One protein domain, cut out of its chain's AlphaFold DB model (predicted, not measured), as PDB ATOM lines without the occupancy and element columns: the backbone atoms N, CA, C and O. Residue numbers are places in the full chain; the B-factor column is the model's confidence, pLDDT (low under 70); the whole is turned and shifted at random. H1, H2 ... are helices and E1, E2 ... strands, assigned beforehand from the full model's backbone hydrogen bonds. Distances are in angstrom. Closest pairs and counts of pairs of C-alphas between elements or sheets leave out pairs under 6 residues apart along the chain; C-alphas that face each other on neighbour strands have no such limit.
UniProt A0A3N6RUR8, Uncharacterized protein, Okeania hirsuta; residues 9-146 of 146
ATOM      1  N   ILE A   9     -11.532  41.755 -10.242       97.50
ATOM      2  CA  ILE A   9     -12.380  40.736 -10.859       97.50
ATOM      3  C   ILE A   9     -13.723  41.334 -11.289       97.50
ATOM      4  O   ILE A   9     -14.403  41.999 -10.511       97.50
ATOM      5  N   ALA A  10     -14.147  41.000 -12.506       96.56
ATOM      6  CA  ALA A  10     -15.500  41.181 -13.007       96.56
ATOM      7  C   ALA A  10     -16.139  39.809 -13.258       96.56
ATOM      8  O   ALA A  10     -15.499  38.888 -13.767       96.56
ATOM      9  N   VAL A  11     -17.421  39.669 -12.925       96.19
ATOM     10  CA  VAL A  11     -18.164  38.415 -13.109       96.19
ATOM     11  C   VAL A  11     -19.442  38.691 -13.888       96.19
ATOM     12  O   VAL A  11     -20.234  39.546 -13.499       96.19
ATOM     13  N   SER A  12     -19.673  37.926 -14.954       94.88
ATOM     14  CA  SER A  12     -20.960  37.877 -15.648       94.88
ATOM     15  C   SER A  12     -21.597  36.507 -15.440       94.88
ATOM     16  O   SER A  12     -21.077  35.486 -15.893       94.88
ATOM     17  N   SER A  13     -22.727  36.482 -14.729       90.50
ATOM     18  CA  SER A  13     -23.504  35.269 -14.471       90.50
ATOM     19  C   SER A  13     -24.989  35.528 -14.673       90.50
ATOM     20  O   SER A  13     -25.573  36.362 -13.990       90.50
ATOM     21  N   GLY A  14     -25.595  34.839 -15.646       73.12
ATOM     22  CA  GLY A  14     -27.016  35.014 -15.980       73.12
ATOM     23  C   GLY A  14     -27.388  36.413 -16.493       73.12
ATOM     24  O   GLY A  14     -28.568  36.754 -16.492       73.12
ATOM     25  N   GLY A  15     -26.391  37.215 -16.884       75.12
ATOM     26  CA  GLY A  15     -26.545  38.573 -17.404       75.12
ATOM     27  C   GLY A  15     -26.300  38.657 -18.911       75.12
ATOM     28  O   GLY A  15     -26.543  37.705 -19.645       75.12
ATOM     29  N   VAL A  16     -25.787  39.805 -19.364       85.25
ATOM     30  CA  VAL A  16     -25.599  40.123 -20.792       85.25
ATOM     31  C   VAL A  16     -24.677  39.141 -21.513       85.25
ATOM     32  O   VAL A  16     -24.910  38.893 -22.686       85.25
ATOM     33  N   TRP A  17     -23.676  38.573 -20.831       94.25
ATOM     34  CA  TRP A  17     -22.716  37.637 -21.423       94.25
ATOM     35  C   TRP A  17     -22.626  36.339 -20.638       94.25
ATOM     36  O   TRP A  17     -22.390  36.349 -19.427       94.25
ATOM     37  N   VAL A  18     -22.747  35.219 -21.338       95.00
ATOM     38  CA  VAL A  18     -22.567  33.873 -20.785       95.00
ATOM     39  C   VAL A  18     -21.871  32.990 -21.812       95.00
ATOM     40  O   VAL A  18     -21.983  33.220 -23.011       95.00
ATOM     41  N   ILE A  19     -21.169  31.956 -21.363       95.75
ATOM     42  CA  ILE A  19     -20.664  30.926 -22.271       95.75
ATOM     43  C   ILE A  19     -21.744  29.871 -22.442       95.75
ATOM     44  O   ILE A  19     -22.158  29.253 -21.466       95.75
ATOM     45  N   ASN A  20     -22.185  29.645 -23.673       93.62
ATOM     46  CA  ASN A  20     -23.040  28.520 -24.021       93.62
ATOM     47  C   ASN A  20     -22.155  27.340 -24.449       93.62
ATOM     48  O   ASN A  20     -21.593  27.345 -25.547       93.62
ATOM     49  N   GLN A  21     -22.013  26.344 -23.574       92.38
ATOM     50  CA  GLN A  21     -21.201  25.158 -23.837       92.38
ATOM     51  C   GLN A  21     -22.036  24.084 -24.540       92.38
ATOM     52  O   GLN A  21     -23.007  23.561 -23.984       92.38
ATOM     53  N   ARG A  22     -21.621  23.713 -25.756       86.44
ATOM     54  CA  ARG A  22     -22.257  22.683 -26.588       86.44
ATOM     55  C   ARG A  22     -21.212  21.688 -27.080       86.44
ATOM     56  O   ARG A  22     -20.573  21.896 -28.107       86.44
ATOM     57  N   GLY A  23     -21.038  20.598 -26.332       86.50
ATOM     58  CA  GLY A  23     -19.989  19.617 -26.615       86.50
ATOM     59  C   GLY A  23     -18.607  20.246 -26.445       86.50
ATOM     60  O   GLY A  23     -18.279  20.712 -25.356       86.50
ATOM     61  N   ASP A  24     -17.824  20.277 -27.518       85.94
ATOM     62  CA  ASP A  24     -16.500  20.902 -27.597       85.94
ATOM     63  C   ASP A  24     -16.541  22.409 -27.913       85.94
ATOM     64  O   ASP A  24     -15.522  23.087 -27.789       85.94
ATOM     65  N   LYS A  25     -17.710  22.953 -28.276       89.69
ATOM     66  CA  LYS A  25     -17.876  24.364 -28.646       89.69
ATOM     67  C   LYS A  25     -18.266  25.232 -27.456       89.69
ATOM     68  O   LYS A  25     -19.135  24.864 -26.665       89.69
ATOM     69  N   SER A  26     -17.667  26.420 -27.390       94.56
ATOM     70  CA  SER A  26     -17.958  27.451 -26.387       94.56
ATOM     71  C   SER A  26     -18.320  28.778 -27.055       94.56
ATOM     72  O   SER A  26     -17.458  29.616 -27.339       94.56
ATOM     73  N   ASP A  27     -19.610  28.965 -27.308       95.12
ATOM     74  CA  ASP A  27     -20.133  30.181 -27.929       95.12
ATOM     75  C   ASP A  27     -20.419  31.246 -26.862       95.12
ATOM     76  O   ASP A  27     -20.708  30.923 -25.708       95.12
ATOM     77  N   LEU A  28     -20.361  32.523 -27.233       95.25
ATOM     78  CA  LEU A  28     -20.762  33.621 -26.354       95.25
ATOM     79  C   LEU A  28     -22.249  33.899 -26.548       95.25
ATOM     80  O   LEU A  28     -22.656  34.436 -27.575       95.25
ATOM     81  N   GLY A  29     -23.052  33.511 -25.563       93.50
ATOM     82  CA  GLY A  29     -24.454  33.889 -25.476       93.50
ATOM     83  C   GLY A  29     -24.586  35.335 -25.021       93.50
ATOM     84  O   GLY A  29     -23.967  35.723 -24.024       93.50
ATOM     85  N   ASN A  30     -25.398  36.118 -25.728       90.50
ATOM     86  CA  ASN A  30     -25.696  37.486 -25.345       90.50
ATOM     87  C   ASN A  30     -27.117  37.949 -25.695       90.50
ATOM     88  O   ASN A  30     -27.886  37.280 -26.392       90.50
ATOM     89  N   HIS A  31     -27.448  39.119 -25.151       85.12
ATOM     90  CA  HIS A  31     -28.709  39.833 -25.363       85.12
ATOM     91  C   HIS A  31     -28.563  41.050 -26.294       85.12
ATOM     92  O   HIS A  31     -29.505  41.828 -26.448       85.12
ATOM     93  N   THR A  32     -27.376  41.274 -26.856       83.06
ATOM     94  CA  THR A  32     -27.088  42.389 -27.762       83.06
ATOM     95  C   THR A  32     -27.485  42.017 -29.186       83.06
ATOM     96  O   THR A  32     -27.436  40.858 -29.597       83.06
ATOM     97  N   ASN A  33     -27.879  43.020 -29.968       77.44
ATOM     98  CA  ASN A  33     -28.288  42.789 -31.353       77.44
ATOM     99  C   ASN A  33     -27.089  42.702 -32.307       77.44
ATOM    100  O   ASN A  33     -27.222  42.157 -33.399       77.44
ATOM    101  N   GLU A  34     -25.938  43.266 -31.923       86.81
ATOM    102  CA  GLU A  34     -24.803  43.472 -32.823       86.81
ATOM    103  C   GLU A  34     -23.456  43.364 -32.092       86.81
ATOM    104  O   GLU A  34     -23.263  43.950 -31.026       86.81
ATOM    105  N   ILE A  35     -22.485  42.711 -32.738       92.94
ATOM    106  CA  ILE A  35     -21.112  42.501 -32.244       92.94
ATOM    107  C   ILE A  35     -20.403  43.788 -31.767       92.94
ATOM    108  O   ILE A  35     -19.752  43.753 -30.720       92.94
ATOM    109  N   PRO A  36     -20.504  44.949 -32.452       94.50
ATOM    110  CA  PRO A  36     -19.874  46.180 -31.970       94.50
ATOM    111  C   PRO A  36     -20.343  46.613 -30.573       94.50
ATOM    112  O   PRO A  36     -19.593  47.267 -29.844       94.50
ATOM    113  N   GLN A  37     -21.566  46.248 -30.174       93.50
ATOM    114  CA  GLN A  37     -22.077  46.538 -28.835       93.50
ATOM    115  C   GLN A  37     -21.413  45.648 -27.781       93.50
ATOM    116  O   GLN A  37     -21.069  46.151 -26.710       93.50
ATOM    117  N   ASP A  38     -21.168  44.374 -28.099       94.25
ATOM    118  CA  ASP A  38     -20.403  43.460 -27.244       94.25
ATOM    119  C   ASP A  38     -18.977  43.959 -27.037       94.25
ATOM    120  O   ASP A  38     -18.547  44.111 -25.896       94.25
ATOM    121  N   ILE A  39     -18.278  44.311 -28.122       96.00
ATOM    122  CA  ILE A  39     -16.909  44.843 -28.053       96.00
ATOM    123  C   ILE A  39     -16.879  46.096 -27.178       96.00
ATOM    124  O   ILE A  39     -16.054  46.201 -26.270       96.00
ATOM    125  N   LYS A  40     -17.810  47.038 -27.392       95.19
ATOM    126  CA  LYS A  40     -17.900  48.266 -26.591       95.19
ATOM    127  C   LYS A  40     -18.170  47.961 -25.117       95.19
ATOM    128  O   LYS A  40     -17.570  48.587 -24.245       95.19
ATOM    129  N   GLY A  41     -19.086  47.038 -24.834       94.44
ATOM    130  CA  GLY A  41     -19.434  46.627 -23.479       94.44
ATOM    131  C   GLY A  41     -18.249  45.994 -22.751       94.44
ATOM    132  O   GLY A  41     -17.883  46.458 -21.674       94.44
ATOM    133  N   LEU A  42     -17.605  45.010 -23.373       95.88
ATOM    134  CA  LEU A  42     -16.430  44.327 -22.833       95.88
ATOM    135  C   LEU A  42     -15.242  45.282 -22.680       95.88
ATOM    136  O   LEU A  42     -14.599  45.282 -21.636       95.88
ATOM    137  N   THR A  43     -15.013  46.182 -23.641       96.69
ATOM    138  CA  THR A  43     -13.999  47.245 -23.523       96.69
ATOM    139  C   THR A  43     -14.259  48.133 -22.306       96.69
ATOM    140  O   THR A  43     -13.333  48.512 -21.593       96.69
ATOM    141  N   ASN A  44     -15.523  48.476 -22.036       95.62
ATOM    142  CA  ASN A  44     -15.858  49.251 -20.843       95.62
ATOM    143  C   ASN A  44     -15.604  48.455 -19.559       95.62
ATOM    144  O   ASN A  44     -15.170  49.052 -18.581       95.62
ATOM    145  N   VAL A  45     -15.826  47.138 -19.550       95.62
ATOM    146  CA  VAL A  45     -15.446  46.284 -18.412       95.62
ATOM    147  C   VAL A  45     -13.926  46.287 -18.235       95.62
ATOM    148  O   VAL A  45     -13.448  46.560 -17.140       95.62
ATOM    149  N   ALA A  46     -13.164  46.084 -19.313       96.62
ATOM    150  CA  ALA A  46     -11.704  46.088 -19.279       96.62
ATOM    151  C   ALA A  46     -11.140  47.406 -18.723       96.62
ATOM    152  O   ALA A  46     -10.203  47.395 -17.928       96.62
ATOM    153  N   LYS A  47     -11.725  48.560 -19.066       95.88
ATOM    154  CA  LYS A  47     -11.294  49.862 -18.520       95.88
ATOM    155  C   LYS A  47     -11.324  49.933 -16.993       95.88
ATOM    156  O   LYS A  47     -10.474  50.606 -16.426       95.88
ATOM    157  N   HIS A  48     -12.239  49.208 -16.354       96.19
ATOM    158  CA  HIS A  48     -12.419  49.209 -14.902       96.19
ATOM    159  C   HIS A  48     -11.829  47.972 -14.223       96.19
ATOM    160  O   HIS A  48     -12.080  47.744 -13.046       96.19
ATOM    161  N   LEU A  49     -11.045  47.166 -14.936       97.12
ATOM    162  CA  LEU A  49     -10.234  46.122 -14.321       97.12
ATOM    163  C   LEU A  49      -8.805  46.620 -14.109       97.12
ATOM    164  O   LEU A  49      -8.261  47.344 -14.949       97.12
ATOM    165  N   CYS A  50      -8.178  46.205 -13.013       96.81
ATOM    166  CA  CYS A  50      -6.736  46.339 -12.831       96.81
ATOM    167  C   CYS A  50      -5.987  45.624 -13.969       96.81
ATOM    168  O   CYS A  50      -6.530  44.728 -14.620       96.81
ATOM    169  N   GLN A  51      -4.732  46.007 -14.216       95.88
ATOM    170  CA  GLN A  51      -3.848  45.220 -15.078       95.88
ATOM    171  C   GLN A  51      -3.789  43.777 -14.554       95.88
ATOM    172  O   GLN A  51      -3.707  43.588 -13.344       95.88
ATOM    173  N   GLU A  52      -3.876  42.784 -15.443       96.62
ATOM    174  CA  GLU A  52      -4.000  41.357 -15.085       96.62
ATOM    175  C   GLU A  52      -5.279  40.977 -14.304       96.62
ATOM    176  O   GLU A  52      -5.433  39.841 -13.851       96.62
ATOM    177  N   GLY A  53      -6.239  41.901 -14.181       98.12
ATOM    178  CA  GLY A  53      -7.550  41.635 -13.596       98.12
ATOM    179  C   GLY A  53      -8.354  40.627 -14.420       98.12
ATOM    180  O   GLY A  53      -8.183  40.498 -15.636       98.12
ATOM    181  N   LEU A  54      -9.256  39.902 -13.763       98.50
ATOM    182  CA  LEU A  54      -9.952  38.767 -14.362       98.50
ATOM    183  C   LEU A  54     -11.391  39.098 -14.760       98.50
ATOM    184  O   LEU A  54     -12.133  39.734 -14.015       98.50
ATOM    185  N   LEU A  55     -11.819  38.572 -15.904       98.12
ATOM    186  CA  LEU A  55     -13.222  38.466 -16.283       98.12
ATOM    187  C   LEU A  55     -13.656  37.000 -16.239       98.12
ATOM    188  O   LEU A  55     -13.100  36.150 -16.934       98.12
ATOM    189  N   LEU A  56     -14.685  36.715 -15.445       97.81
ATOM    190  CA  LEU A  56     -15.278  35.389 -15.315       97.81
ATOM    191  C   LEU A  56     -16.639  35.375 -16.009       97.81
ATOM    192  O   LEU A  56     -17.568  36.068 -15.590       97.81
ATOM    193  N   LEU A  57     -16.775  34.548 -17.046       97.44
ATOM    194  CA  LEU A  57     -18.035  34.347 -17.761       97.44
ATOM    195  C   LEU A  57     -18.638  33.003 -17.370       97.44
ATOM    196  O   LEU A  57     -18.006  31.962 -17.557       97.44
ATOM    197  N   SER A  58     -19.854  33.015 -16.819       96.56
ATOM    198  CA  SER A  58     -20.515  31.784 -16.386       96.56
ATOM    199  C   SER A  58     -20.807  30.863 -17.565       96.56
ATOM    200  O   SER A  58     -21.338  31.320 -18.579       96.56
ATOM    201  N   ILE A  59     -20.543  29.575 -17.390       95.25
ATOM    202  CA  ILE A  59     -20.889  28.528 -18.344       95.25
ATOM    203  C   ILE A  59     -22.327  28.083 -18.101       95.25
ATOM    204  O   ILE A  59     -22.723  27.771 -16.976       95.25
ATOM    205  N   GLN A  60     -23.098  28.033 -19.176       91.56
ATOM    206  CA  GLN A  60     -24.441  27.487 -19.229       91.56
ATOM    207  C   GLN A  60     -24.498  26.390 -20.287       91.56
ATOM    208  O   GLN A  60     -23.751  26.398 -21.266       91.56
ATOM    209  N   GLY A  61     -25.374  25.416 -20.055       85.94
ATOM    210  CA  GLY A  61     -25.679  24.407 -21.057       85.94
ATOM    211  C   GLY A  61     -26.668  24.932 -22.091       85.94
ATOM    212  O   GLY A  61     -27.330  25.950 -21.891       85.94
ATOM    213  N   GLU A  62     -26.815  24.158 -23.158       85.94
ATOM    214  CA  GLU A  62     -27.771  24.428 -24.222       85.94
ATOM    215  C   GLU A  62     -29.195  24.661 -23.693       85.94
ATOM    216  O   GLU A  62     -29.719  23.895 -22.873       85.94
ATOM    217  N   HIS A  63     -29.850  25.699 -24.210       88.50
ATOM    218  CA  HIS A  63     -31.262  25.921 -23.948       88.50
ATOM    219  C   HIS A  63     -32.110  24.854 -24.634       88.50
ATOM    220  O   HIS A  63     -31.981  24.599 -25.827       88.50
ATOM    221  N   LYS A  64     -33.023  24.261 -23.868       91.94
ATOM    222  CA  LYS A  64     -33.921  23.204 -24.337       91.94
ATOM    223  C   LYS A  64     -35.357  23.550 -24.012       91.94
ATOM    224  O   LYS A  64     -35.619  24.261 -23.037       91.94
ATOM    225  N   ASN A  65     -36.281  22.996 -24.787       96.62
ATOM    226  CA  ASN A  65     -37.686  23.004 -24.404       96.62
ATOM    227  C   ASN A  65     -37.823  22.359 -23.028       96.62
ATOM    228  O   ASN A  65     -37.189  21.344 -22.728       96.62
ATOM    229  N   TYR A  66     -38.616  22.984 -22.173       96.44
ATOM    230  CA  TYR A  66     -38.768  22.536 -20.801       96.44
ATOM    231  C   TYR A  66     -40.154  22.888 -20.294       96.44
ATOM    232  O   TYR A  66     -40.702  23.935 -20.631       96.44
ATOM    233  N   GLN A  67     -40.700  22.017 -19.456       97.31
ATOM    234  CA  GLN A  67     -41.985  22.218 -18.815       97.31
ATOM    235  C   GLN A  67     -41.903  21.789 -17.354       97.31
ATOM    236  O   GLN A  67     -41.254  20.798 -17.016       97.31
ATOM    237  N   LYS A  68     -42.600  22.525 -16.489       97.50
ATOM    238  CA  LYS A  68     -42.720  22.220 -15.069       97.50
ATOM    239  C   LYS A  68     -44.111  22.566 -14.560       97.50
ATOM    240  O   LYS A  68     -44.584  23.686 -14.738       97.50
ATOM    241  N   ASN A  69     -44.719  21.623 -13.848       97.50
ATOM    242  CA  ASN A  69     -45.917  21.899 -13.065       97.50
ATOM    243  C   ASN A  69     -45.531  22.713 -11.824       97.50
ATOM    244  O   ASN A  69     -44.642  22.328 -11.059       97.50
ATOM    245  N   LEU A  70     -46.193  23.847 -11.641       96.56
ATOM    246  CA  LEU A  70     -46.101  24.714 -10.477       96.56
ATOM    247  C   LEU A  70     -47.312  24.472  -9.554       96.56
ATOM    248  O   LEU A  70     -48.301  23.858  -9.967       96.56
ATOM    249  N   PRO A  71     -47.269  24.945  -8.295       95.38
ATOM    250  CA  PRO A  71     -48.432  24.907  -7.414       95.38
ATOM    251  C   PRO A  71     -49.673  25.548  -8.054       95.38
ATOM    252  O   PRO A  71     -49.570  26.375  -8.958       95.38
ATOM    253  N   THR A  72     -50.860  25.205  -7.544       94.44
ATOM    254  CA  THR A  72     -52.169  25.756  -7.970       94.44
ATOM    255  C   THR A  72     -52.627  25.400  -9.394       94.44
ATOM    256  O   THR A  72     -53.569  26.010  -9.906       94.44
ATOM    257  N   GLY A  73     -51.999  24.396 -10.016       95.56
ATOM    258  CA  GLY A  73     -52.358  23.911 -11.355       95.56
ATOM    259  C   GLY A  73     -51.756  24.727 -12.502       95.56
ATOM    260  O   GLY A  73     -52.163  24.559 -13.645       95.56
ATOM    261  N   ILE A  74     -50.797  25.612 -12.210       98.00
ATOM    262  CA  ILE A  74     -50.094  26.384 -13.238       98.00
ATOM    263  C   ILE A  74     -49.010  25.510 -13.875       98.00
ATOM    264  O   ILE A  74     -48.253  24.832 -13.184       98.00
ATOM    265  N   VAL A  75     -48.886  25.569 -15.193       98.25
ATOM    266  CA  VAL A  75     -47.818  24.948 -15.971       98.25
ATOM    267  C   VAL A  75     -46.909  26.049 -16.499       98.25
ATOM    268  O   VAL A  75     -47.341  26.897 -17.276       98.25
ATOM    269  N   TYR A  76     -45.647  26.033 -16.079       97.94
ATOM    270  CA  TYR A  76     -44.593  26.817 -16.715       97.94
ATOM    271  C   TYR A  76     -44.012  26.021 -17.882       97.94
ATOM    272  O   TYR A  76     -43.662  24.850 -17.705       97.94
ATOM    273  N   SER A  77     -43.850  26.649 -19.042       97.81
ATOM    274  CA  SER A  77     -43.068  26.091 -20.145       97.81
ATOM    275  C   SER A  77     -42.152  27.133 -20.775       97.81
ATOM    276  O   SER A  77     -42.445  28.328 -20.777       97.81
ATOM    277  N   GLN A  78     -41.028  26.663 -21.312       97.25
ATOM    278  CA  GLN A  78     -40.196  27.417 -22.239       97.25
ATOM    279  C   GLN A  78     -40.039  26.639 -23.544       97.25
ATOM    280  O   GLN A  78     -39.862  25.417 -23.534       97.25
ATOM    281  N   GLU A  79     -40.069  27.371 -24.646       97.56
ATOM    282  CA  GLU A  79     -39.904  26.875 -26.007       97.56
ATOM    283  C   GLU A  79     -38.756  27.641 -26.667       97.56
ATOM    284  O   GLU A  79     -38.648  28.859 -26.509       97.56
ATOM    285  N   ILE A  80     -37.875  26.910 -27.343       96.31
ATOM    286  CA  ILE A  80     -36.680  27.418 -28.011       96.31
ATOM    287  C   ILE A  80     -36.842  27.196 -29.509       96.31
ATOM    288  O   ILE A  80     -37.006  26.059 -29.950       96.31
ATOM    289  N   GLU A  81     -36.750  28.269 -30.284       96.81
ATOM    290  CA  GLU A  81     -36.811  28.227 -31.741       96.81
ATOM    291  C   GLU A  81     -35.569  28.887 -32.332       96.81
ATOM    292  O   GLU A  81     -35.162  29.963 -31.902       96.81
ATOM    293  N   LYS A  82     -34.956  28.253 -33.330       95.44
ATOM    294  CA  LYS A  82     -33.873  28.870 -34.095       95.44
ATOM    295  C   LYS A  82     -34.469  29.804 -35.138       95.44
ATOM    296  O   LYS A  82     -35.219  29.354 -35.997       95.44
ATOM    297  N   ILE A  83     -34.096  31.079 -35.082       95.62
ATOM    298  CA  ILE A  83     -34.664  32.131 -35.939       95.62
ATOM    299  C   ILE A  83     -33.660  32.693 -36.952       95.62
ATOM    300  O   ILE A  83     -34.046  33.432 -37.854       95.62
ATOM    301  N   GLY A  84     -32.376  32.343 -36.836       94.56
ATOM    302  CA  GLY A  84     -31.354  32.764 -37.789       94.56
ATOM    303  C   GLY A  84     -29.996  32.124 -37.532       94.56
ATOM    304  O   GLY A  84     -29.700  31.673 -36.427       94.56
ATOM    305  N   GLU A  85     -29.165  32.073 -38.568       95.25
ATOM    306  CA  GLU A  85     -27.751  31.718 -38.463       95.25
ATOM    307  C   GLU A  85     -26.967  32.335 -39.625       95.25
ATOM    308  O   GLU A  85     -27.431  32.339 -40.765       95.25
ATOM    309  N   ASN A  86     -25.764  32.820 -39.333       94.19
ATOM    310  CA  ASN A  86     -24.734  33.152 -40.311       94.19
ATOM    311  C   ASN A  86     -23.367  32.594 -39.849       94.19
ATOM    312  O   ASN A  86     -23.288  31.795 -38.910       94.19
ATOM    313  N   ASP A  87     -22.277  32.985 -40.508       94.25
ATOM    314  CA  ASP A  87     -20.928  32.476 -40.212       94.25
ATOM    315  C   ASP A  87     -20.405  32.853 -38.814       94.25
ATOM    316  O   ASP A  87     -19.537  32.161 -38.274       94.25
ATOM    317  N   GLU A  88     -20.954  33.905 -38.205       95.00
ATOM    318  CA  GLU A  88     -20.508  34.477 -36.932       95.00
ATOM    319  C   GLU A  88     -21.492  34.221 -35.783       95.00
ATOM    320  O   GLU A  88     -21.065  34.048 -34.642       95.00
ATOM    321  N   ILE A  89     -22.798  34.194 -36.061       94.56
ATOM    322  CA  ILE A  89     -23.866  34.245 -35.058       94.56
ATOM    323  C   ILE A  89     -24.950  33.212 -35.365       94.56
ATOM    324  O   ILE A  89     -25.391  33.069 -36.504       94.56
ATOM    325  N   GLU A  90     -25.430  32.535 -34.327       94.00
ATOM    326  CA  GLU A  90     -26.714  31.831 -34.321       94.00
ATOM    327  C   GLU A  90     -27.719  32.587 -33.445       94.00
ATOM    328  O   GLU A  90     -27.392  32.966 -32.324       94.00
ATOM    329  N   SER A  91     -28.946  32.775 -33.924       94.38
ATOM    330  CA  SER A  91     -30.009  33.478 -33.202       94.38
ATOM    331  C   SER A  91     -31.145  32.527 -32.845       94.38
ATOM    332  O   SER A  91     -31.618  31.755 -33.688       94.38
ATOM    333  N   ILE A  92     -31.634  32.626 -31.611       94.25
ATOM    334  CA  ILE A  92     -32.823  31.907 -31.148       94.25
ATOM    335  C   ILE A  92     -33.880  32.876 -30.616       94.25
ATOM    336  O   ILE A  92     -33.550  33.916 -30.048       94.25
ATOM    337  N   GLU A  93     -35.146  32.495 -30.738       95.75
ATOM    338  CA  GLU A  93     -36.232  33.018 -29.919       95.75
ATOM    339  C   GLU A  93     -36.475  32.047 -28.760       95.75
ATOM    340  O   GLU A  93     -36.519  30.825 -28.924       95.75
ATOM    341  N   LYS A  94     -36.643  32.599 -27.563       95.19
ATOM    342  CA  LYS A  94     -37.049  31.872 -26.370       95.19
ATOM    343  C   LYS A  94     -38.383  32.420 -25.885       95.19
ATOM    344  O   LYS A  94     -38.474  33.562 -25.431       95.19
ATOM    345  N   SER A  95     -39.407  31.581 -25.970       97.69
ATOM    346  CA  SER A  95     -40.762  31.874 -25.510       97.69
ATOM    347  C   SER A  95     -41.004  31.233 -24.147       97.69
ATOM    348  O   SER A  95     -40.723  30.055 -23.959       97.69
ATOM    349  N   TYR A  96     -41.544  31.993 -23.201       97.75
ATOM    350  CA  TYR A  96     -41.948  31.534 -21.874       97.75
ATOM    351  C   TYR A  96     -43.455  31.646 -21.733       97.75
ATOM    352  O   TYR A  96     -44.027  32.674 -22.096       97.75
ATOM    353  N   PHE A  97     -44.079  30.634 -21.141       98.12
ATOM    354  CA  PHE A  97     -45.513  30.599 -20.900       98.12
ATOM    355  C   PHE A  97     -45.814  30.176 -19.467       98.12
ATOM    356  O   PHE A  97     -45.191  29.259 -18.930       98.12
ATOM    357  N   PHE A  98     -46.832  30.799 -18.884       98.12
ATOM    358  CA  PHE A  98     -47.522  30.312 -17.696       98.12
ATOM    359  C   PHE A  98     -48.960  30.018 -18.091       98.12
ATOM    360  O   PHE A  98     -49.687  30.933 -18.475       98.12
ATOM    361  N   LYS A  99     -49.360  28.747 -18.030       98.25
ATOM    362  CA  LYS A  99     -50.696  28.297 -18.425       98.25
ATOM    363  C   LYS A  99     -51.457  27.725 -17.238       98.25
ATOM    364  O   LYS A  99     -50.849  27.079 -16.392       98.25
ATOM    365  N   LYS A 100     -52.772  27.909 -17.181       97.69
ATOM    366  CA  LYS A 100     -53.655  27.218 -16.233       97.69
ATOM    367  C   LYS A 100     -54.891  26.746 -16.981       97.69
ATOM    368  O   LYS A 100     -55.483  27.527 -17.710       97.69
ATOM    369  N   ASP A 101     -55.209  25.458 -16.865       95.31
ATOM    370  CA  ASP A 101     -56.345  24.835 -17.563       95.31
ATOM    371  C   ASP A 101     -56.344  25.082 -19.091       95.31
ATOM    372  O   ASP A 101     -57.380  25.167 -19.739       95.31
ATOM    373  N   GLY A 102     -55.145  25.196 -19.679       92.12
ATOM    374  CA  GLY A 102     -54.931  25.474 -21.104       92.12
ATOM    375  C   GLY A 102     -54.873  26.961 -21.477       92.12
ATOM    376  O   GLY A 102     -54.340  27.286 -22.538       92.12
ATOM    377  N   GLU A 103     -55.321  27.866 -20.607       97.06
ATOM    378  CA  GLU A 103     -55.288  29.312 -20.845       97.06
ATOM    379  C   GLU A 103     -53.922  29.912 -20.509       97.06
ATOM    380  O   GLU A 103     -53.313  29.566 -19.496       97.06
ATOM    381  N   ILE A 104     -53.432  30.830 -21.347       97.62
ATOM    382  CA  ILE A 104     -52.183  31.562 -21.100       97.62
ATOM    383  C   ILE A 104     -52.468  32.696 -20.113       97.62
ATOM    384  O   ILE A 104     -53.153  33.658 -20.443       97.62
ATOM    385  N   LEU A 105     -51.890  32.599 -18.919       97.75
ATOM    386  CA  LEU A 105     -51.940  33.644 -17.895       97.75
ATOM    387  C   LEU A 105     -50.883  34.725 -18.134       97.75
ATOM    388  O   LEU A 105     -51.121  35.902 -17.880       97.75
ATOM    389  N   ALA A 106     -49.699  34.314 -18.588       97.88
ATOM    390  CA  ALA A 106     -48.597  35.211 -18.895       97.88
ATOM    391  C   ALA A 106     -47.689  34.607 -19.968       97.88
ATOM    392  O   ALA A 106     -47.506  33.386 -20.034       97.88
ATOM    393  N   GLN A 107     -47.089  35.481 -20.773       97.81
ATOM    394  CA  GLN A 107     -46.126  35.118 -21.801       97.81
ATOM    395  C   GLN A 107     -45.012  36.162 -21.885       97.81
ATOM    396  O   GLN A 107     -45.259  37.358 -21.749       97.81
ATOM    397  N   GLN A 108     -43.794  35.702 -22.164       97.38
ATOM    398  CA  GLN A 108     -42.679  36.557 -22.552       97.38
ATOM    399  C   GLN A 108     -41.936  35.925 -23.725       97.38
ATOM    400  O   GLN A 108     -41.790  34.707 -23.780       97.38
ATOM    401  N   LYS A 109     -41.435  36.758 -24.633       95.62
ATOM    402  CA  LYS A 109     -40.505  36.354 -25.686       95.62
ATOM    403  C   LYS A 109     -39.209  37.134 -25.551       95.62
ATOM    404  O   LYS A 109     -39.238  38.310 -25.188       95.62
ATOM    405  N   LEU A 110     -38.091  36.481 -25.836       92.69
ATOM    406  CA  LEU A 110     -36.794  37.131 -25.946       92.69
ATOM    407  C   LEU A 110     -35.971  36.502 -27.059       92.69
ATOM    408  O   LEU A 110     -36.050  35.296 -27.278       92.69
ATOM    409  N   ASN A 111     -35.163  37.324 -27.715       92.81
ATOM    410  CA  ASN A 111     -34.198  36.864 -28.700       92.81
ATOM    411  C   ASN A 111     -32.819  36.803 -28.051       92.81
ATOM    412  O   ASN A 111     -32.458  37.692 -27.276       92.81
ATOM    413  N   LEU A 112     -32.076  35.744 -28.353       91.94
ATOM    414  CA  LEU A 112     -30.702  35.541 -27.906       91.94
ATOM    415  C   LEU A 112     -29.822  35.280 -29.112       91.94
ATOM    416  O   LEU A 112     -30.228  34.572 -30.034       91.94
ATOM    417  N   ASN A 113     -28.602  35.794 -29.048       93.50
ATOM    418  CA  ASN A 113     -27.565  35.504 -30.019       93.50
ATOM    419  C   ASN A 113     -26.470  34.659 -29.366       93.50
ATOM    420  O   ASN A 113     -26.115  34.864 -28.206       93.50
ATOM    421  N   TYR A 114     -25.924  33.722 -30.133       93.81
ATOM    422  CA  TYR A 114     -24.735  32.949 -29.807       93.81
ATOM    423  C   TYR A 114     -23.664  33.276 -30.828       93.81
ATOM    424  O   TYR A 114     -23.713  32.810 -31.968       93.81
ATOM    425  N   ILE A 115     -22.695  34.084 -30.414       95.56
ATOM    426  CA  ILE A 115     -21.518  34.370 -31.222       95.56
ATOM    427  C   ILE A 115     -20.621  33.136 -31.179       95.56
ATOM    428  O   ILE A 115     -20.193  32.700 -30.105       95.56
ATOM    429  N   LYS A 116     -20.342  32.574 -32.354       95.38
ATOM    430  CA  LYS A 116     -19.577  31.338 -32.509       95.38
ATOM    431  C   LYS A 116     -18.189  31.481 -31.898       95.38
ATOM    432  O   LYS A 116     -17.572  32.543 -31.982       95.38
ATOM    433  N   GLN A 117     -17.682  30.391 -31.325       95.69
ATOM    434  CA  GLN A 117     -16.418  30.365 -30.582       95.69
ATOM    435  C   GLN A 117     -15.271  31.161 -31.228       95.69
ATOM    436  O   GLN A 117     -14.645  31.964 -30.545       95.69
ATOM    437  N   TRP A 118     -15.003  30.972 -32.525       95.88
ATOM    438  CA  TRP A 118     -13.906  31.668 -33.210       95.88
ATOM    439  C   TRP A 118     -14.071  33.196 -33.169       95.88
ATOM    440  O   TRP A 118     -13.115  33.915 -32.887       95.88
ATOM    441  N   LYS A 119     -15.299  33.684 -33.377       96.88
ATOM    442  CA  LYS A 119     -15.619  35.111 -33.371       96.88
ATOM    443  C   LYS A 119     -15.645  35.669 -31.956       96.88
ATOM    444  O   LYS A 119     -15.198  36.788 -31.731       96.88
ATOM    445  N   LYS A 120     -16.111  34.879 -30.983       96.00
ATOM    446  CA  LYS A 120     -16.000  35.215 -29.558       96.00
ATOM    447  C   LYS A 120     -14.545  35.493 -29.184       96.00
ATOM    448  O   LYS A 120     -14.295  36.517 -28.560       96.00
ATOM    449  N   GLU A 121     -13.598  34.623 -29.545       96.31
ATOM    450  CA  GLU A 121     -12.188  34.863 -29.192       96.31
ATOM    451  C   GLU A 121     -11.644  36.143 -29.857       96.31
ATOM    452  O   GLU A 121     -10.932  36.905 -29.208       96.31
ATOM    453  N   GLU A 122     -12.047  36.443 -31.098       97.62
ATOM    454  CA  GLU A 122     -11.713  37.709 -31.775       97.62
ATOM    455  C   GLU A 122     -12.262  38.935 -31.017       97.62
ATOM    456  O   GLU A 122     -11.557  39.925 -30.832       97.62
ATOM    457  N   ILE A 123     -13.510  38.871 -30.544       97.38
ATOM    458  CA  ILE A 123     -14.151  39.943 -29.765       97.38
ATOM    459  C   ILE A 123     -13.454  40.145 -28.420       97.38
ATOM    460  O   ILE A 123     -13.217  41.285 -28.023       97.38
ATOM    461  N   MET A 124     -13.130  39.054 -27.719       97.94
ATOM    462  CA  MET A 124     -12.429  39.112 -26.434       97.94
ATOM    463  C   MET A 124     -11.050  39.759 -26.598       97.94
ATOM    464  O   MET A 124     -10.711  40.664 -25.837       97.94
ATOM    465  N   GLU A 125     -10.311  39.371 -27.637       97.88
ATOM    466  CA  GLU A 125      -9.021  39.960 -27.998       97.88
ATOM    467  C   GLU A 125      -9.145  41.469 -28.268       97.88
ATOM    468  O   GLU A 125      -8.425  42.268 -27.667       97.88
ATOM    469  N   GLN A 126     -10.104  41.878 -29.108       97.94
ATOM    470  CA  GLN A 126     -10.355  43.293 -29.416       97.94
ATOM    471  C   GLN A 126     -10.751  44.115 -28.184       97.94
ATOM    472  O   GLN A 126     -10.423  45.297 -28.101       97.94
ATOM    473  N   ALA A 127     -11.444  43.500 -27.224       97.69
ATOM    474  CA  ALA A 127     -11.835  44.137 -25.972       97.69
ATOM    475  C   ALA A 127     -10.703  44.206 -24.928       97.69
ATOM    476  O   ALA A 127     -10.915  44.762 -23.848       97.69
ATOM    477  N   GLY A 128      -9.513  43.674 -25.232       97.88
ATOM    478  CA  GLY A 128      -8.353  43.698 -24.341       97.88
ATOM    479  C   GLY A 128      -8.290  42.523 -23.367       97.88
ATOM    480  O   GLY A 128      -7.705  42.654 -22.295       97.88
ATOM    481  N   PHE A 129      -8.881  41.380 -23.716       98.50
ATOM    482  CA  PHE A 129      -8.847  40.165 -22.910       98.50
ATOM    483  C   PHE A 129      -8.113  39.023 -23.614       98.50
ATOM    484  O   PHE A 129      -8.193  38.860 -24.826       98.50
ATOM    485  N   SER A 130      -7.449  38.173 -22.836       97.62
ATOM    486  CA  SER A 130      -6.939  36.868 -23.280       97.62
ATOM    487  C   SER A 130      -7.560  35.742 -22.473       97.62
ATOM    488  O   SER A 130      -7.687  35.852 -21.253       97.62
ATOM    489  N   PHE A 131      -7.912  34.643 -23.139       97.38
ATOM    490  CA  PHE A 131      -8.359  33.428 -22.463       97.38
ATOM    491  C   PHE A 131      -7.233  32.834 -21.607       97.38
ATOM    492  O   PHE A 131      -6.095  32.727 -22.061       97.38
ATOM    493  N   VAL A 132      -7.561  32.433 -20.378       97.25
ATOM    494  CA  VAL A 132      -6.620  31.811 -19.436       97.25
ATOM    495  C   VAL A 132      -6.932  30.330 -19.276       97.25
ATOM    496  O   VAL A 132      -6.079  29.478 -19.511       97.25
ATOM    497  N   SER A 133      -8.145  30.015 -18.820       97.00
ATOM    498  CA  SER A 133      -8.550  28.645 -18.502       97.00
ATOM    499  C   SER A 133     -10.061  28.529 -18.304       97.00
ATOM    500  O   SER A 133     -10.783  29.523 -18.208       97.00
ATOM    501  N   ILE A 134     -10.537  27.290 -18.201       96.75
ATOM    502  CA  ILE A 134     -11.820  26.983 -17.571       96.75
ATOM    503  C   ILE A 134     -11.532  26.712 -16.095       96.75
ATOM    504  O   ILE A 134     -10.689  25.873 -15.778       96.75
ATOM    505  N   HIS A 135     -12.225  27.414 -15.198       96.56
ATOM    506  CA  HIS A 135     -12.075  27.212 -13.756       96.56
ATOM    507  C   HIS A 135     -12.367  25.749 -13.379       96.56
ATOM    508  O   HIS A 135     -13.270  25.139 -13.953       96.56
ATOM    509  N   GLU A 136     -11.676  25.197 -12.375       95.50
ATOM    510  CA  GLU A 136     -11.775  23.778 -11.979       95.50
ATOM    511  C   GLU A 136     -13.209  23.306 -11.698       95.50
ATOM    512  O   GLU A 136     -13.567  22.162 -11.973       95.50
ATOM    513  N   SER A 137     -14.069  24.214 -11.232       94.94
ATOM    514  CA  SER A 137     -15.483  23.940 -10.983       94.94
ATOM    515  C   SER A 137     -16.310  23.721 -12.255       94.94
ATOM    516  O   SER A 137     -17.503  23.453 -12.138       94.94
ATOM    517  N   GLN A 138     -15.735  23.928 -13.444       93.25
ATOM    518  CA  GLN A 138     -16.409  23.881 -14.748       93.25
ATOM    519  C   GLN A 138     -17.585  24.866 -14.861       93.25
ATOM    520  O   GLN A 138     -18.543  24.635 -15.594       93.25
ATOM    521  N   LYS A 139     -17.544  25.969 -14.099       95.12
ATOM    522  CA  LYS A 139     -18.620  26.980 -14.070       95.12
ATOM    523  C   LYS A 139     -18.256  28.285 -14.757       95.12
ATOM    524  O   LYS A 139     -19.159  29.078 -14.998       95.12
ATOM    525  N   PHE A 140     -16.979  28.522 -15.049       97.06
ATOM    526  CA  PHE A 140     -16.519  29.798 -15.584       97.06
ATOM    527  C   PHE A 140     -15.433  29.602 -16.633       97.06
ATOM    528  O   PHE A 140     -14.481  28.857 -16.397       97.06
ATOM    529  N   HIS A 141     -15.551  30.321 -17.749       97.38
ATOM    530  CA  HIS A 141     -14.375  30.693 -18.531       97.38
ATOM    531  C   HIS A 141     -13.707  31.882 -17.850       97.38
ATOM    532  O   HIS A 141     -14.386  32.838 -17.466       97.38
ATOM    533  N   VAL A 142     -12.389  31.809 -17.715       98.19
ATOM    534  CA  VAL A 142     -11.560  32.843 -17.106       98.19
ATOM    535  C   VAL A 142     -10.767  33.535 -18.202       98.19
ATOM    536  O   VAL A 142     -10.013  32.898 -18.942       98.19
ATOM    537  N   TYR A 143     -10.934  34.847 -18.277       98.44
ATOM    538  CA  TYR A 143     -10.187  35.742 -19.143       98.44
ATOM    539  C   TYR A 143      -9.389  36.722 -18.286       98.44
ATOM    540  O   TYR A 143      -9.816  37.078 -17.192       98.44
ATOM    541  N   CYS A 144      -8.240  37.160 -18.783       98.31
ATOM    542  CA  CYS A 144      -7.362  38.121 -18.125       98.31
ATOM    543  C   CYS A 144      -7.266  39.388 -18.972       98.31
ATOM    544  O   CYS A 144      -7.172  39.292 -20.199       98.31
ATOM    545  N   LYS A 145      -7.317  40.554 -18.327       98.00
ATOM    546  CA  LYS A 145      -7.077  41.841 -18.971       98.00
ATOM    547  C   LYS A 145      -5.603  41.969 -19.366       98.00
ATOM    548  O   LYS A 145      -4.715  41.754 -18.540       98.00
ATOM    549  N   LYS A 146      -5.387  42.362 -20.621       92.75
ATOM    550  CA  LYS A 146      -4.081  42.689 -21.199       92.75
ATOM    551  C   LYS A 146      -3.592  44.076 -20.831       92.75
ATOM    552  O   LYS A 146      -4.428  44.956 -20.533       92.75
TER     553      LYS A 146
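Overview. This is residues 9 to 146 of the 146 residues of an uncharacterized protein of Okeania hirsuta (UniProt A0A3N6RUR8). Look for a head and a long arm. In the head, made with E1, E2, E3, E4, E9 and E10, the sheet curls round H2, and H1 packs on H2; E5 to E8 form a ribbon that runs away from the head and makes the length. You have 138 printed residues with two named helices and ten named strands; along the chain E1 to E3 come before H1, E4 to E8 between H1 and H2, and E9 and E10 after H2, and the strands belong to one branched, strongly twisted sheet with parallel and antiparallel neighbour pairs, in which E4 has E1 and E2 on one side and E10 on the other side. The class is mixed, helices and strands; the whole is only just compact, close to loose, with a radius of gyration of the C-alphas of 17.2 A, and elongated, spanning 56 by 32 by 28 A.

Along the chain. Find C-alpha 9 at (-12.380, 40.736, -10.859), where E1, residues 9 to 12, begins. E2 is residues 17 to 22, E3 25 to 30, and E4 49 to 61, 27.5 A long, bending by 103 degrees at residue 52. In the ribbon, E5 is residues 66 to 69, E6 74 to 85 with 34.1 A, E7 89 to 100 with 35.9 A, and E8 103 to 115 with 35.7 A, bending by 61 degrees at residue 106. H1 is residues 35 to 47, 18.4 A, and H2 117 to 126. E9 is residues 129 to 134, and E10, residues 140 to 145, ends at C-alpha 145 (-7.077, 41.841, -18.971).

Arrangement. Start at E4: E1 and E2, both parallel to it, lie on one side, with N 10 to O 54 at 2.8 A and N 19 to O 58 at 2.9 A, and antiparallel E10 on the other, with N 55 to O 143 at 2.8 A. E9 and E10 form a hairpin, N 130 to O 144 at 2.9 A, as do E2 and E3, N 20 to O 27 at 2.8 A. E3 and E8 are antiparallel, N 28 to O 115 at 2.9 A. From E8 look along the meander E5 E6 E7 E8, each strand the antiparallel neighbour of the one before: N 94 to O 110, N 79 to O 95 and N 68 to O 76 are each 2.8 A. H1 is on the sheet at a height of 8.8 A, over E4 and slantwise to the strands, at 34 degrees to E4 on the local plane. H1 and H2 touch at a steep tilt of 48 degrees, the same way, closest at the C-alphas of Ile 39 and Ile 123, 5.9 A. In both helices every O i to N i+4 pair is within hydrogen-bond range.

Size, cuts and confidence. The C-alphas farthest apart, of Gln 51 and Asp 101, are 56.4 A apart. The printed part has no cut, and its links between named elements are tight. No printed residue is under 70 in pLDDT.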